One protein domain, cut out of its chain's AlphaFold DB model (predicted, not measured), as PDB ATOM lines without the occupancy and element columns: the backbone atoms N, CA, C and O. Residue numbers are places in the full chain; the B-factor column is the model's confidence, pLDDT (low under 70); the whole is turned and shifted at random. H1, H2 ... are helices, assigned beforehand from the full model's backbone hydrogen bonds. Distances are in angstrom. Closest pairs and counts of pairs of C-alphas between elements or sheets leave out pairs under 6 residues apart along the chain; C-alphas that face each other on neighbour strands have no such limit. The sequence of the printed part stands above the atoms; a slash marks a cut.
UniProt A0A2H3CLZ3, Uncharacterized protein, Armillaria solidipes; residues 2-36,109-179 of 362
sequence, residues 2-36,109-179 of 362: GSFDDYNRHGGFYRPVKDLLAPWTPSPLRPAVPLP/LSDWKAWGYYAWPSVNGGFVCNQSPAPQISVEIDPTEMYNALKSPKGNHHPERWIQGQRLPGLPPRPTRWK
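This is residues 2 to 36 and 109 to 179 of the 362 residues of an uncharacterized protein of Armillaria solidipes (UniProt A0A2H3CLZ3). This is a body of little regular structure, made mostly of loops, with H1 and H2 near one end and H3 at the other. Residues 9 to 36 run out from H1 and fold back towards it, and residues 150 to 179 lead from H3 back towards H2, with Lys 179 still 28.0 A from Gly 2, C-alpha to C-alpha. The printed part has 106 residues with three named helices, H1, H2, H3 in chain order, and no named strand; the class is all helix, though these hold only 23 residues. It is compact, with a radius of gyration of the C-alphas of 14.9 A and spans of 46 by 34 by 21 A.

H1, residues 4 to 8, is close to but not clearly touching H2, residues 109 to 119; their closest C-alphas, of Tyr 7 and Leu 109, are 6.8 A apart. H3, residues 143 to 149, is apart from both. Residues 122 to 123 pair briefly with 16 to 17, parallel, and with 126 to 127, antiparallel. In H1, H2 and H3 every O i to N i+4 pair is within hydrogen-bond range.

H1 begins at C-alpha 4 (-17.550, -29.893, -19.257). H2 is 15.8 A long and H3 9.8 A, ending at C-alpha 149 (-32.977, -58.850, 1.298).

Residues 37 to 108 are not printed; C-alphas 36 and 109 are 8.9 A apart across this cut. H2 to H3 is a long link. The pLDDT is under 70 at residues 2 to 9 and 27 to 36.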
ATOM      1  N   GLY A   2     -10.176 -28.286 -19.000       47.56
ATOM      2  CA  GLY A   2     -10.771 -29.366 -19.783       47.56
ATOM      3  C   GLY A   2     -12.263 -29.180 -19.675       47.56
ATOM      4  O   GLY A   2     -12.767 -28.487 -18.779       47.56
ATOM      5  N   SER A   3     -12.912 -29.623 -20.723       56.34
ATOM      6  CA  SER A   3     -14.259 -29.212 -21.005       56.34
ATOM      7  C   SER A   3     -15.219 -29.875 -20.029       56.34
ATOM      8  O   SER A   3     -14.934 -30.921 -19.442       56.34
ATOM      9  N   PHE A   4     -16.385 -29.256 -19.866       58.22
ATOM     10  CA  PHE A   4     -17.550 -29.893 -19.257       58.22
ATOM     11  C   PHE A   4     -17.795 -31.309 -19.816       58.22
ATOM     12  O   PHE A   4     -18.245 -32.186 -19.081       58.22
ATOM     13  N   ASP A   5     -17.391 -31.567 -21.063       62.22
ATOM     14  CA  ASP A   5     -17.418 -32.881 -21.704       62.22
ATOM     15  C   ASP A   5     -16.705 -33.964 -20.872       62.22
ATOM     16  O   ASP A   5     -17.175 -35.102 -20.813       62.22
ATOM     17  N   ASP A   6     -15.617 -33.635 -20.163       64.44
ATOM     18  CA  ASP A   6     -14.908 -34.593 -19.305       64.44
ATOM     19  C   ASP A   6     -15.706 -34.957 -18.048       64.44
ATOM     20  O   ASP A   6     -15.668 -36.106 -17.602       64.44
ATOM     21  N   TYR A   7     -16.479 -34.020 -17.492       68.19
ATOM     22  CA  TYR A   7     -17.389 -34.338 -16.395       68.19
ATOM     23  C   TYR A   7     -18.562 -35.191 -16.869       68.19
ATOM     24  O   TYR A   7     -18.893 -36.198 -16.236       68.19
ATOM     25  N   ASN A   8     -19.143 -34.827 -18.013       65.19
ATOM     26  CA  ASN A   8     -20.282 -35.531 -18.585       65.19
ATOM     27  C   ASN A   8     -19.914 -36.998 -18.879       65.19
ATOM     28  O   ASN A   8     -20.673 -37.898 -18.522       65.19
ATOM     29  N   ARG A   9     -18.690 -37.279 -19.359       67.69
ATOM     30  CA  ARG A   9     -18.148 -38.651 -19.521       67.69
ATOM     31  C   ARG A   9     -18.155 -39.493 -18.245       67.69
ATOM     32  O   ARG A   9     -18.046 -40.720 -18.306       67.69
ATOM     33  N   HIS A  10     -18.235 -38.859 -17.081       70.25
ATOM     34  CA  HIS A  10     -18.309 -39.532 -15.796       70.25
ATOM     35  C   HIS A  10     -19.714 -39.533 -15.186       70.25
ATOM     36  O   HIS A  10     -19.931 -40.337 -14.275       70.25
ATOM     37  N   GLY A  11     -20.652 -38.712 -15.655       74.19
ATOM     38  CA  GLY A  11     -22.052 -38.768 -15.228       74.19
ATOM     39  C   GLY A  11     -22.686 -40.125 -15.532       74.19
ATOM     40  O   GLY A  11     -22.295 -40.798 -16.482       74.19
ATOM     41  N   GLY A  12     -23.604 -40.589 -14.681       78.69
ATOM     42  CA  GLY A  12     -24.392 -41.809 -14.934       78.69
ATOM     43  C   GLY A  12     -23.636 -43.132 -14.775       78.69
ATOM     44  O   GLY A  12     -24.242 -44.180 -14.552       78.69
ATOM     45  N   PHE A  13     -22.304 -43.108 -14.784       84.31
ATOM     46  CA  PHE A  13     -21.468 -44.285 -14.573       84.31
ATOM     47  C   PHE A  13     -21.132 -44.464 -13.088       84.31
ATOM     48  O   PHE A  13     -20.065 -44.040 -12.607       84.31
ATOM     49  N   TYR A  14     -22.047 -45.127 -12.376       88.69
ATOM     50  CA  TYR A  14     -21.889 -45.540 -10.981       88.69
ATOM     51  C   TYR A  14     -21.561 -47.028 -10.884       88.69
ATOM     52  O   TYR A  14     -22.271 -47.886 -11.405       88.69
ATOM     53  N   ARG A  15     -20.461 -47.348 -10.202       88.88
ATOM     54  CA  ARG A  15     -20.053 -48.729  -9.946       88.88
ATOM     55  C   ARG A  15     -21.082 -49.465  -9.069       88.88
ATOM     56  O   ARG A  15     -21.401 -48.964  -7.989       88.88
ATOM     57  N   PRO A  16     -21.499 -50.685  -9.456       92.75
ATOM     58  CA  PRO A  16     -22.274 -51.551  -8.584       92.75
ATOM     59  C   PRO A  16     -21.401 -52.139  -7.468       92.75
ATOM     60  O   PRO A  16     -20.317 -52.681  -7.709       92.75
ATOM     61  N   VAL A  17     -21.911 -52.064  -6.246       93.81
ATOM     62  CA  VAL A  17     -21.412 -52.754  -5.061       93.81
ATOM     63  C   VAL A  17     -21.884 -54.202  -5.136       93.81
ATOM     64  O   VAL A  17     -23.083 -54.479  -5.071       93.81
ATOM     65  N   LYS A  18     -20.927 -55.113  -5.338       92.25
ATOM     66  CA  LYS A  18     -21.167 -56.562  -5.456       92.25
ATOM     67  C   LYS A  18     -21.015 -57.305  -4.129       92.25
ATOM     68  O   LYS A  18     -21.539 -58.403  -3.996       92.25
ATOM     69  N   ASP A  19     -20.277 -56.713  -3.200       93.25
ATOM     70  CA  ASP A  19     -19.943 -57.262  -1.891       93.25
ATOM     71  C   ASP A  19     -19.818 -56.085  -0.913       93.25
ATOM     72  O   ASP A  19     -19.130 -55.107  -1.211       93.25
ATOM     73  N   LEU A  20     -20.530 -56.150   0.215       94.94
ATOM     74  CA  LEU A  20     -20.521 -55.108   1.246       94.94
ATOM     75  C   LEU A  20     -19.306 -55.201   2.180       94.94
ATOM     76  O   LEU A  20     -19.033 -54.239   2.901       94.94
ATOM     77  N   LEU A  21     -18.583 -56.323   2.173       95.19
ATOM     78  CA  LEU A  21     -17.420 -56.575   3.025       95.19
ATOM     79  C   LEU A  21     -16.095 -56.282   2.308       95.19
ATOM     80  O   LEU A  21     -15.112 -55.925   2.957       95.19
ATOM     81  N   ALA A  22     -16.063 -56.376   0.977       93.38
ATOM     82  CA  ALA A  22     -14.897 -55.998   0.182       93.38
ATOM     83  C   ALA A  22     -14.702 -54.469   0.173       93.38
ATOM     84  O   ALA A  22     -15.673 -53.758  -0.063       93.38
ATOM     85  N   PRO A  23     -13.482 -53.927   0.357       94.06
ATOM     86  CA  PRO A  23     -13.250 -52.483   0.325       94.06
ATOM     87  C   PRO A  23     -13.729 -51.819  -0.973       94.06
ATOM     88  O   PRO A  23     -13.420 -52.267  -2.083       94.06
ATOM     89  N   TRP A  24     -14.456 -50.713  -0.836       91.75
ATOM     90  CA  TRP A  24     -14.923 -49.934  -1.971       91.75
ATOM     91  C   TRP A  24     -13.759 -49.267  -2.709       91.75
ATOM     92  O   TRP A  24     -12.855 -48.703  -2.093       91.75
ATOM     93  N   THR A  25     -13.816 -49.262  -4.044       85.06
ATOM     94  CA  THR A  25     -12.905 -48.457  -4.869       85.06
ATOM     95  C   THR A  25     -13.676 -47.607  -5.890       85.06
ATOM     96  O   THR A  25     -14.659 -48.095  -6.472       85.06
ATOM     97  N   PRO A  26     -13.270 -46.340  -6.103       75.06
ATOM     98  CA  PRO A  26     -13.953 -45.413  -7.003       75.06
ATOM     99  C   PRO A  26     -13.868 -45.845  -8.472       75.06
ATOM    100  O   PRO A  26     -12.954 -46.556  -8.881       75.06
ATOM    101  N   SER A  27     -14.837 -45.397  -9.275       68.56
ATOM    102  CA  SER A  27     -14.822 -45.536 -10.740       68.56
ATOM    103  C   SER A  27     -14.292 -44.258 -11.396       68.56
ATOM    104  O   SER A  27     -14.652 -43.173 -10.923       68.56
ATOM    105  N   PRO A  28     -13.574 -44.344 -12.532       59.62
ATOM    106  CA  PRO A  28     -13.203 -45.567 -13.261       59.62
ATOM    107  C   PRO A  28     -11.993 -46.311 -12.661       59.62
ATOM    108  O   PRO A  28     -11.144 -45.706 -12.027       59.62
ATOM    109  N   LEU A  29     -11.890 -47.628 -12.915       51.06
ATOM    110  CA  LEU A  29     -10.660 -48.429 -12.699       51.06
ATOM    111  C   LEU A  29      -9.547 -48.088 -13.710       51.06
ATOM    112  O   LEU A  29      -8.420 -48.557 -13.581       51.06
ATOM    113  N   ARG A  30      -9.874 -47.307 -14.747       48.12
ATOM    114  CA  ARG A  30      -8.873 -46.702 -15.628       48.12
ATOM    115  C   ARG A  30      -8.133 -45.629 -14.825       48.12
ATOM    116  O   ARG A  30      -8.780 -45.007 -13.982       48.12
ATOM    117  N   PRO A  31      -6.831 -45.382 -15.074       42.50
ATOM    118  CA  PRO A  31      -6.171 -44.215 -14.501       42.50
ATOM    119  C   PRO A  31      -7.069 -43.010 -14.771       42.50
ATOM    120  O   PRO A  31      -7.491 -42.810 -15.914       42.50
ATOM    121  N   ALA A  32      -7.460 -42.307 -13.704       43.62
ATOM    122  CA  ALA A  32      -8.306 -41.136 -13.828       43.62
ATOM    123  C   ALA A  32      -7.659 -40.237 -14.881       43.62
ATOM    124  O   ALA A  32      -6.491 -39.875 -14.732       43.62
ATOM    125  N   VAL A  33      -8.385 -39.921 -15.958       50.28
ATOM    126  CA  VAL A  33      -7.976 -38.793 -16.793       50.28
ATOM    127  C   VAL A  33      -7.939 -37.621 -15.818       50.28
ATOM    128  O   VAL A  33      -8.950 -37.411 -15.139       50.28
ATOM    129  N   PRO A  34      -6.784 -36.959 -15.625       47.34
ATOM    130  CA  PRO A  34      -6.685 -35.872 -14.673       47.34
ATOM    131  C   PRO A  34      -7.783 -34.879 -15.002       47.34
ATOM    132  O   PRO A  34      -7.794 -34.298 -16.087       47.34
ATOM    133  N   LEU A  35      -8.739 -34.749 -14.083       47.81
ATOM    134  CA  LEU A  35      -9.772 -33.754 -14.242       47.81
ATOM    135  C   LEU A  35      -9.059 -32.399 -14.269       47.81
ATOM    136  O   LEU A  35      -8.119 -32.176 -13.498       47.81
ATOM    137  N   PRO A  36      -9.446 -31.506 -15.169       47.06
ATOM    138  CA  PRO A  36      -8.714 -30.271 -15.369       47.06
ATOM    139  C   PRO A  36      -8.794 -29.399 -14.127       47.06
ATOM    140  O   PRO A  36      -9.866 -29.249 -13.546       47.06
ATOM    141  N   LEU A 109     -14.436 -31.894  -9.448       87.75
ATOM    142  CA  LEU A 109     -15.510 -32.669 -10.083       87.75
ATOM    143  C   LEU A 109     -15.707 -34.069  -9.457       87.75
ATOM    144  O   LEU A 109     -16.833 -34.552  -9.310       87.75
ATOM    145  N   SER A 110     -14.621 -34.696  -8.998       87.94
ATOM    146  CA  SER A 110     -14.652 -35.972  -8.277       87.94
ATOM    147  C   SER A 110     -15.415 -35.914  -6.951       87.94
ATOM    148  O   SER A 110     -16.050 -36.903  -6.593       87.94
ATOM    149  N   ASP A 111     -15.394 -34.786  -6.235       92.00
ATOM    150  CA  ASP A 111     -16.068 -34.633  -4.936       92.00
ATOM    151  C   ASP A 111     -17.595 -34.561  -5.097       92.00
ATOM    152  O   ASP A 111     -18.324 -35.126  -4.272       92.00
ATOM    153  N   TRP A 112     -18.087 -33.921  -6.168       93.69
ATOM    154  CA  TRP A 112     -19.514 -33.918  -6.529       93.69
ATOM    155  C   TRP A 112     -19.999 -35.338  -6.828       93.69
ATOM    156  O   TRP A 112     -20.987 -35.811  -6.262       93.69
ATOM    157  N   LYS A 113     -19.237 -36.069  -7.653       92.19
ATOM    158  CA  LYS A 113     -19.548 -37.459  -8.002       92.19
ATOM    159  C   LYS A 113     -19.443 -38.400  -6.798       92.19
ATOM    160  O   LYS A 113     -20.277 -39.292  -6.642       92.19
ATOM    161  N   ALA A 114     -18.452 -38.206  -5.927       93.12
ATOM    162  CA  ALA A 114     -18.287 -38.983  -4.700       93.12
ATOM    163  C   ALA A 114     -19.501 -38.844  -3.770       93.12
ATOM    164  O   ALA A 114     -19.893 -39.817  -3.121       93.12
ATOM    165  N   TRP A 115     -20.147 -37.673  -3.740       95.38
ATOM    166  CA  TRP A 115     -21.417 -37.528  -3.034       95.38
ATOM    167  C   TRP A 115     -22.531 -38.345  -3.677       95.38
ATOM    168  O   TRP A 115     -23.225 -39.043  -2.948       95.38
ATOM    169  N   GLY A 116     -22.686 -38.310  -5.004       95.12
ATOM    170  CA  GLY A 116     -23.674 -39.141  -5.706       95.12
ATOM    171  C   GLY A 116     -23.504 -40.628  -5.376       95.12
ATOM    172  O   GLY A 116     -24.460 -41.288  -4.972       95.12
ATOM    173  N   TYR A 117     -22.258 -41.117  -5.416       94.44
ATOM    174  CA  TYR A 117     -21.889 -42.465  -4.973       94.44
ATOM    175  C   TYR A 117     -22.358 -42.769  -3.552       94.44
ATOM    176  O   TYR A 117     -23.010 -43.784  -3.319       94.44
ATOM    177  N   TYR A 118     -22.005 -41.905  -2.604       95.62
ATOM    178  CA  TYR A 118     -22.362 -42.089  -1.204       95.62
ATOM    179  C   TYR A 118     -23.874 -42.022  -0.977       95.62
ATOM    180  O   TYR A 118     -24.395 -42.816  -0.199       95.62
ATOM    181  N   ALA A 119     -24.554 -41.069  -1.615       95.62
ATOM    182  CA  ALA A 119     -25.956 -40.751  -1.400       95.62
ATOM    183  C   ALA A 119     -26.889 -41.815  -1.983       95.62
ATOM    184  O   ALA A 119     -27.898 -42.121  -1.351       95.62
ATOM    185  N   TRP A 120     -26.554 -42.368  -3.152       96.81
ATOM    186  CA  TRP A 120     -27.323 -43.417  -3.821       96.81
ATOM    187  C   TRP A 120     -26.397 -44.496  -4.401       96.81
ATOM    188  O   TRP A 120     -26.214 -44.579  -5.617       96.81
ATOM    189  N   PRO A 121     -25.773 -45.342  -3.565       96.06
ATOM    190  CA  PRO A 121     -24.950 -46.431  -4.068       96.06
ATOM    191  C   PRO A 121     -25.798 -47.436  -4.860       96.06
ATOM    192  O   PRO A 121     -26.934 -47.746  -4.497       96.06
ATOM    193  N   SER A 122     -25.232 -47.971  -5.943       95.56
ATOM    194  CA  SER A 122     -25.820 -49.105  -6.662       95.56
ATOM    195  C   SER A 122     -25.472 -50.383  -5.905       95.56
ATOM    196  O   SER A 122     -24.320 -50.802  -5.915       95.56
ATOM    197  N   VAL A 123     -26.433 -50.991  -5.217       95.62
ATOM    198  CA  VAL A 123     -26.248 -52.196  -4.400       95.62
ATOM    199  C   VAL A 123     -27.153 -53.295  -4.935       95.62
ATOM    200  O   VAL A 123     -28.354 -53.098  -5.138       95.62
ATOM    201  N   ASN A 124     -26.565 -54.465  -5.193       93.19
ATOM    202  CA  ASN A 124     -27.281 -55.629  -5.710       93.19
ATOM    203  C   ASN A 124     -28.102 -55.324  -6.986       93.19
ATOM    204  O   ASN A 124     -29.203 -55.833  -7.174       93.19
ATOM    205  N   GLY A 125     -27.573 -54.495  -7.890       89.06
ATOM    206  CA  GLY A 125     -28.196 -54.198  -9.189       89.06
ATOM    207  C   GLY A 125     -29.298 -53.131  -9.184       89.06
ATOM    208  O   GLY A 125     -29.937 -52.949 -10.212       89.06
ATOM    209  N   GLY A 126     -29.501 -52.409  -8.081       94.00
ATOM    210  CA  GLY A 126     -30.371 -51.229  -8.041       94.00
ATOM    211  C   GLY A 126     -29.823 -50.162  -7.099       94.00
ATOM    212  O   GLY A 126     -28.877 -50.415  -6.357       94.00
ATOM    213  N   PHE A 127     -30.369 -48.952  -7.148       96.19
ATOM    214  CA  PHE A 127     -29.918 -47.859  -6.284       96.19
ATOM    215  C   PHE A 127     -30.669 -47.869  -4.955       96.19
ATOM    216  O   PHE A 127     -31.878 -48.083  -4.925       96.19
ATOM    217  N   VAL A 128     -29.955 -47.619  -3.861       96.25
ATOM    218  CA  VAL A 128     -30.538 -47.503  -2.518       96.25
ATOM    219  C   VAL A 128     -30.237 -46.127  -1.939       96.25
ATOM    220  O   VAL A 128     -29.136 -45.615  -2.114       96.25
ATOM    221  N   CYS A 129     -31.200 -45.506  -1.258       95.38
ATOM    222  CA  CYS A 129     -31.010 -44.171  -0.692       95.38
ATOM    223  C   CYS A 129     -30.241 -44.251   0.632       95.38
ATOM    224  O   CYS A 129     -30.673 -44.898   1.581       95.38
ATOM    225  N   ASN A 130     -29.106 -43.567   0.711       93.06
ATOM    226  CA  ASN A 130     -28.225 -43.539   1.879       93.06
ATOM    227  C   ASN A 130     -28.103 -42.129   2.494       93.06
ATOM    228  O   ASN A 130     -27.269 -41.884   3.370       93.06
ATOM    229  N   GLN A 131     -28.914 -41.180   2.017       85.31
ATOM    230  CA  GLN A 131     -28.907 -39.800   2.492       85.31
ATOM    231  C   GLN A 131     -29.420 -39.679   3.937       85.31
ATOM    232  O   GLN A 131     -30.233 -40.460   4.417       85.31
ATOM    233  N   SER A 132     -28.917 -38.668   4.648       71.00
ATOM    234  CA  SER A 132     -29.314 -38.338   6.022       71.00
ATOM    235  C   SER A 132     -30.473 -37.326   6.067       71.00
ATOM    236  O   SER A 132     -30.588 -36.495   5.164       71.00
ATOM    237  N   PRO A 133     -31.260 -37.268   7.162       72.00
ATOM    238  CA  PRO A 133     -31.125 -38.043   8.393       72.00
ATOM    239  C   PRO A 133     -31.670 -39.462   8.235       72.00
ATOM    240  O   PRO A 133     -32.848 -39.642   7.947       72.00
ATOM    241  N   ALA A 134     -30.807 -40.447   8.478       71.44
ATOM    242  CA  ALA A 134     -31.240 -41.822   8.647       71.44
ATOM    243  C   ALA A 134     -31.914 -41.972  10.021       71.44
ATOM    244  O   ALA A 134     -31.503 -41.292  10.974       71.44
ATOM    245  N   PRO A 135     -32.925 -42.843  10.156       75.44
ATOM    246  CA  PRO A 135     -33.400 -43.245  11.471       75.44
ATOM    247  C   PRO A 135     -32.233 -43.837  12.274       75.44
ATOM    248  O   PRO A 135     -31.426 -44.600  11.745       75.44
ATOM    249  N   GLN A 136     -32.122 -43.471  13.553       75.12
ATOM    250  CA  GLN A 136     -31.173 -44.114  14.461       75.12
ATOM    251  C   GLN A 136     -31.698 -45.514  14.782       75.12
ATOM    252  O   GLN A 136     -32.524 -45.685  15.673       75.12
ATOM    253  N   ILE A 137     -31.257 -46.501  14.009       80.19
ATOM    254  CA  ILE A 137     -31.571 -47.911  14.236       80.19
ATOM    255  C   ILE A 137     -30.352 -48.534  14.916       80.19
ATOM    256  O   ILE A 137     -29.264 -48.533  14.349       80.19
ATOM    257  N   SER A 138     -30.524 -49.029  16.142       77.25
ATOM    258  CA  SER A 138     -29.466 -49.657  16.951       77.25
ATOM    259  C   SER A 138     -29.435 -51.182  16.828       77.25
ATOM    260  O   SER A 138     -28.904 -51.861  17.701       77.25
ATOM    261  N   VAL A 139     -30.073 -51.732  15.797       82.31
ATOM    262  CA  VAL A 139     -30.133 -53.178  15.580       82.31
ATOM    263  C   VAL A 139     -28.828 -53.613  14.924       82.31
ATOM    264  O   VAL A 139     -28.408 -53.014  13.935       82.31
ATOM    265  N   GLU A 140     -28.182 -54.631  15.483       86.75
ATOM    266  CA  GLU A 140     -27.074 -55.314  14.823       86.75
ATOM    267  C   GLU A 140     -27.628 -56.016  13.580       86.75
ATOM    268  O   GLU A 140     -28.498 -56.880  13.676       86.75
ATOM    269  N   ILE A 141     -27.196 -55.568  12.404       86.56
ATOM    270  CA  ILE A 141     -27.687 -56.056  11.115       86.56
ATOM    271  C   ILE A 141     -26.547 -56.816  10.455       86.56
ATOM    272  O   ILE A 141     -25.479 -56.236  10.250       86.56
ATOM    273  N   ASP A 142     -26.781 -58.071  10.072       95.06
ATOM    274  CA  ASP A 142     -25.862 -58.797   9.198       95.06
ATOM    275  C   ASP A 142     -25.851 -58.127   7.807       95.06
ATOM    276  O   ASP A 142     -26.883 -58.097   7.121       95.06
ATOM    277  N   PRO A 143     -24.704 -57.582   7.351       95.06
ATOM    278  CA  PRO A 143     -24.588 -56.990   6.023       95.06
ATOM    279  C   PRO A 143     -25.012 -57.947   4.904       95.06
ATOM    280  O   PRO A 143     -25.584 -57.508   3.906       95.06
ATOM    281  N   THR A 144     -24.752 -59.245   5.066       95.56
ATOM    282  CA  THR A 144     -25.058 -60.266   4.057       95.56
ATOM    283  C   THR A 144     -26.562 -60.458   3.922       95.56
ATOM    284  O   THR A 144     -27.095 -60.422   2.810       95.56
ATOM    285  N   GLU A 145     -27.262 -60.599   5.048       95.38
ATOM    286  CA  GLU A 145     -28.720 -60.657   5.083       95.38
ATOM    287  C   GLU A 145     -29.343 -59.398   4.469       95.38
ATOM    288  O   GLU A 145     -30.186 -59.508   3.575       95.38
ATOM    289  N   MET A 146     -28.873 -58.204   4.854       95.19
ATOM    290  CA  MET A 146     -29.361 -56.942   4.289       95.19
ATOM    291  C   MET A 146     -29.153 -56.876   2.768       95.19
ATOM    292  O   MET A 146     -30.068 -56.487   2.043       95.19
ATOM    293  N   TYR A 147     -27.981 -57.275   2.263       96.25
ATOM    294  CA  TYR A 147     -27.689 -57.303   0.825       96.25
ATOM    295  C   TYR A 147     -28.626 -58.245   0.058       96.25
ATOM    296  O   TYR A 147     -29.151 -57.886  -1.003       96.25
ATOM    297  N   ASN A 148     -28.854 -59.443   0.603       95.75
ATOM    298  CA  ASN A 148     -29.727 -60.451   0.008       95.75
ATOM    299  C   ASN A 148     -31.198 -60.025   0.061       95.75
ATOM    300  O   ASN A 148     -31.930 -60.243  -0.903       95.75
ATOM    301  N   ALA A 149     -31.615 -59.341   1.130       96.06
ATOM    302  CA  ALA A 149     -32.977 -58.850   1.298       96.06
ATOM    303  C   ALA A 149     -33.391 -57.832   0.222       96.06
ATOM    304  O   ALA A 149     -34.585 -57.732  -0.073       96.06
ATOM    305  N   LEU A 150     -32.438 -57.130  -0.409       96.44
ATOM    306  CA  LEU A 150     -32.698 -56.186  -1.510       96.44
ATOM    307  C   LEU A 150     -33.209 -56.852  -2.792       96.44
ATOM    308  O   LEU A 150     -33.611 -56.144  -3.713       96.44
ATOM    309  N   LYS A 151     -33.196 -58.184  -2.890       96.56
ATOM    310  CA  LYS A 151     -33.801 -58.910  -4.006       96.56
ATOM    311  C   LYS A 151     -34.798 -59.942  -3.514       96.56
ATOM    312  O   LYS A 151     -34.551 -60.690  -2.576       96.56
ATOM    313  N   SER A 152     -35.939 -60.012  -4.185       95.69
ATOM    314  CA  SER A 152     -36.854 -61.139  -4.005       95.69
ATOM    315  C   SER A 152     -36.274 -62.411  -4.640       95.69
ATOM    316  O   SER A 152     -35.418 -62.316  -5.524       95.69
ATOM    317  N   PRO A 153     -36.804 -63.602  -4.306       95.94
ATOM    318  CA  PRO A 153     -36.437 -64.845  -4.989       95.94
ATOM    319  C   PRO A 153     -36.654 -64.815  -6.513       95.94
ATOM    320  O   PRO A 153     -36.014 -65.566  -7.238       95.94
ATOM    321  N   LYS A 154     -37.537 -63.933  -7.011       96.62
ATOM    322  CA  LYS A 154     -37.786 -63.722  -8.449       96.62
ATOM    323  C   LYS A 154     -36.834 -62.705  -9.097       96.62
ATOM    324  O   LYS A 154     -36.966 -62.427 -10.282       96.62
ATOM    325  N   GLY A 155     -35.913 -62.118  -8.331       94.44
ATOM    326  CA  GLY A 155     -34.948 -61.123  -8.803       94.44
ATOM    327  C   GLY A 155     -35.419 -59.666  -8.751       94.44
ATOM    328  O   GLY A 155     -34.612 -58.781  -9.031       94.44
ATOM    329  N   ASN A 156     -36.668 -59.387  -8.353       95.38
ATOM    330  CA  ASN A 156     -37.162 -58.007  -8.213       95.38
ATOM    331  C   ASN A 156     -36.382 -57.257  -7.127       95.38
ATOM    332  O   ASN A 156     -36.178 -57.815  -6.046       95.38
ATOM    333  N   HIS A 157     -35.980 -56.016  -7.414       95.25
ATOM    334  CA  HIS A 157     -35.236 -55.152  -6.491       95.25
ATOM    335  C   HIS A 157     -36.171 -54.485  -5.468       95.25
ATOM    336  O   HIS A 157     -37.278 -54.081  -5.817       95.25
ATOM    337  N   HIS A 158     -35.714 -54.393  -4.219       96.56
ATOM    338  CA  HIS A 158     -36.449 -53.889  -3.055       96.56
ATOM    339  C   HIS A 158     -35.620 -52.836  -2.299       96.56
ATOM    340  O   HIS A 158     -35.081 -53.123  -1.220       96.56
ATOM    341  N   PRO A 159     -35.460 -51.621  -2.856       95.06
ATOM    342  CA  PRO A 159     -34.631 -50.580  -2.254       95.06
ATOM    343  C   PRO A 159     -35.180 -50.093  -0.906       95.06
ATOM    344  O   PRO A 159     -34.421 -49.598  -0.077       95.06
ATOM    345  N   GLU A 160     -36.477 -50.271  -0.651       94.69
ATOM    346  CA  GLU A 160     -37.146 -49.917   0.601       94.69
ATOM    347  C   GLU A 160     -36.675 -50.738   1.810       94.69
ATOM    348  O   GLU A 160     -36.895 -50.330   2.947       94.69
ATOM    349  N   ARG A 161     -36.022 -51.885   1.578       94.62
ATOM    350  CA  ARG A 161     -35.446 -52.734   2.634       94.62
ATOM    351  C   ARG A 161     -34.039 -52.297   3.040       94.62
ATOM    352  O   ARG A 161     -33.475 -52.855   3.978       94.62
ATOM    353  N   TRP A 162     -33.462 -51.325   2.336       94.75
ATOM    354  CA  TRP A 162     -32.165 -50.769   2.683       94.75
ATOM    355  C   TRP A 162     -32.242 -49.942   3.961       94.75
ATOM    356  O   TRP A 162     -33.119 -49.093   4.130       94.75
ATOM    357  N   ILE A 163     -31.257 -50.127   4.833       92.38
ATOM    358  CA  ILE A 163     -31.124 -49.316   6.035       92.38
ATOM    359  C   ILE A 163     -30.231 -48.128   5.698       92.38
ATOM    360  O   ILE A 163     -29.079 -48.280   5.305       92.38
ATOM    361  N   GLN A 164     -30.773 -46.921   5.818       92.25
ATOM    362  CA  GLN A 164     -30.068 -45.706   5.422       92.25
ATOM    363  C   GLN A 164     -28.904 -45.393   6.373       92.25
ATOM    364  O   GLN A 164     -28.966 -45.658   7.572       92.25
ATOM    365  N   GLY A 165     -27.852 -44.762   5.856       88.69
ATOM    366  CA  GLY A 165     -26.716 -44.276   6.641       88.69
ATOM    367  C   GLY A 165     -25.671 -45.334   7.007       88.69
ATOM    368  O   GLY A 165     -24.771 -45.025   7.793       88.69
ATOM    369  N   GLN A 166     -25.758 -46.542   6.443       90.94
ATOM    370  CA  GLN A 166     -24.820 -47.634   6.709       90.94
ATOM    371  C   GLN A 166     -23.389 -47.272   6.293       90.94
ATOM    372  O   GLN A 166     -23.152 -46.583   5.295       90.94
ATOM    373  N   ARG A 167     -22.420 -47.740   7.088       91.94
ATOM    374  CA  ARG A 167     -20.982 -47.489   6.909       91.94
ATOM    375  C   ARG A 167     -20.236 -48.813   6.787       91.94
ATOM    376  O   ARG A 167     -19.524 -49.217   7.699       91.94
ATOM    377  N   LEU A 168     -20.450 -49.493   5.668       94.06
ATOM    378  CA  LEU A 168     -19.854 -50.796   5.380       94.06
ATOM    379  C   LEU A 168     -18.636 -50.639   4.458       94.06
ATOM    380  O   LEU A 168     -18.641 -49.717   3.639       94.06
ATOM    381  N   PRO A 169     -17.619 -51.518   4.545       95.50
ATOM    382  CA  PRO A 169     -16.402 -51.418   3.735       95.50
ATOM    383  C   PRO A 169     -16.650 -51.320   2.224       95.50
ATOM    384  O   PRO A 169     -15.952 -50.570   1.545       95.50
ATOM    385  N   GLY A 170     -17.651 -52.038   1.706       95.19
ATOM    386  CA  GLY A 170     -18.004 -52.052   0.283       95.19
ATOM    387  C   GLY A 170     -18.855 -50.886  -0.189       95.19
ATOM    388  O   GLY A 170     -19.097 -50.757  -1.391       95.19
ATOM    389  N   LEU A 171     -19.283 -50.007   0.716       95.50
ATOM    390  CA  LEU A 171     -19.999 -48.793   0.354       95.50
ATOM    391  C   LEU A 171     -19.030 -47.629   0.116       95.50
ATOM    392  O   LEU A 171     -18.003 -47.524   0.790       95.50
ATOM    393  N   PRO A 172     -19.375 -46.700  -0.791       94.69
ATOM    394  CA  PRO A 172     -18.635 -45.457  -0.922       94.69
ATOM    395  C   PRO A 172     -18.600 -44.697   0.411       94.69
ATOM    396  O   PRO A 172     -19.651 -44.515   1.043       94.69
ATOM    397  N   PRO A 173     -17.427 -44.212   0.849       94.31
ATOM    398  CA  PRO A 173     -17.337 -43.434   2.071       94.31
ATOM    399  C   PRO A 173     -18.061 -42.094   1.905       94.31
ATOM    400  O   PRO A 173     -18.054 -41.489   0.832       94.31
ATOM    401  N   ARG A 174     -18.649 -41.589   2.994       94.19
ATOM    402  CA  ARG A 174     -19.240 -40.247   3.009       94.19
ATOM    403  C   ARG A 174     -18.144 -39.196   2.805       94.19
ATOM    404  O   ARG A 174     -17.260 -39.110   3.662       94.19
ATOM    405  N   PRO A 175     -18.217 -38.335   1.775       93.75
ATOM    406  CA  PRO A 175     -17.234 -37.273   1.638       93.75
ATOM    407  C   PRO A 175     -17.398 -36.245   2.766       93.75
ATOM    408  O   PRO A 175     -18.509 -35.826   3.101       93.75
ATOM    409  N   THR A 176     -16.280 -35.838   3.368       93.50
ATOM    410  CA  THR A 176     -16.237 -34.999   4.581       93.50
ATOM    411  C   THR A 176     -16.581 -33.531   4.326       93.50
ATOM    412  O   THR A 176     -17.013 -32.834   5.247       93.50
ATOM    413  N   ARG A 177     -16.422 -33.070   3.078       94.00
ATOM    414  CA  ARG A 177     -16.739 -31.707   2.628       94.00
ATOM    415  C   ARG A 177     -18.213 -31.360   2.856       94.00
ATOM    416  O   ARG A 177     -18.539 -30.282   3.346       94.00
ATOM    417  N   TRP A 178     -19.099 -32.295   2.535       92.69
ATOM    418  CA  TRP A 178     -20.540 -32.076   2.463       92.69
ATOM    419  C   TRP A 178     -21.200 -32.186   3.842       92.69
ATOM    420  O   TRP A 178     -21.624 -33.253   4.318       92.69
ATOM    421  N   LYS A 179     -21.262 -31.037   4.514       92.50
ATOM    422  CA  LYS A 179     -21.901 -30.879   5.820       92.50
ATOM    423  C   LYS A 179     -23.359 -30.478   5.643       92.50
ATOM    424  O   LYS A 179     -23.695 -29.666   4.788       92.50
TER     425      LYS A 179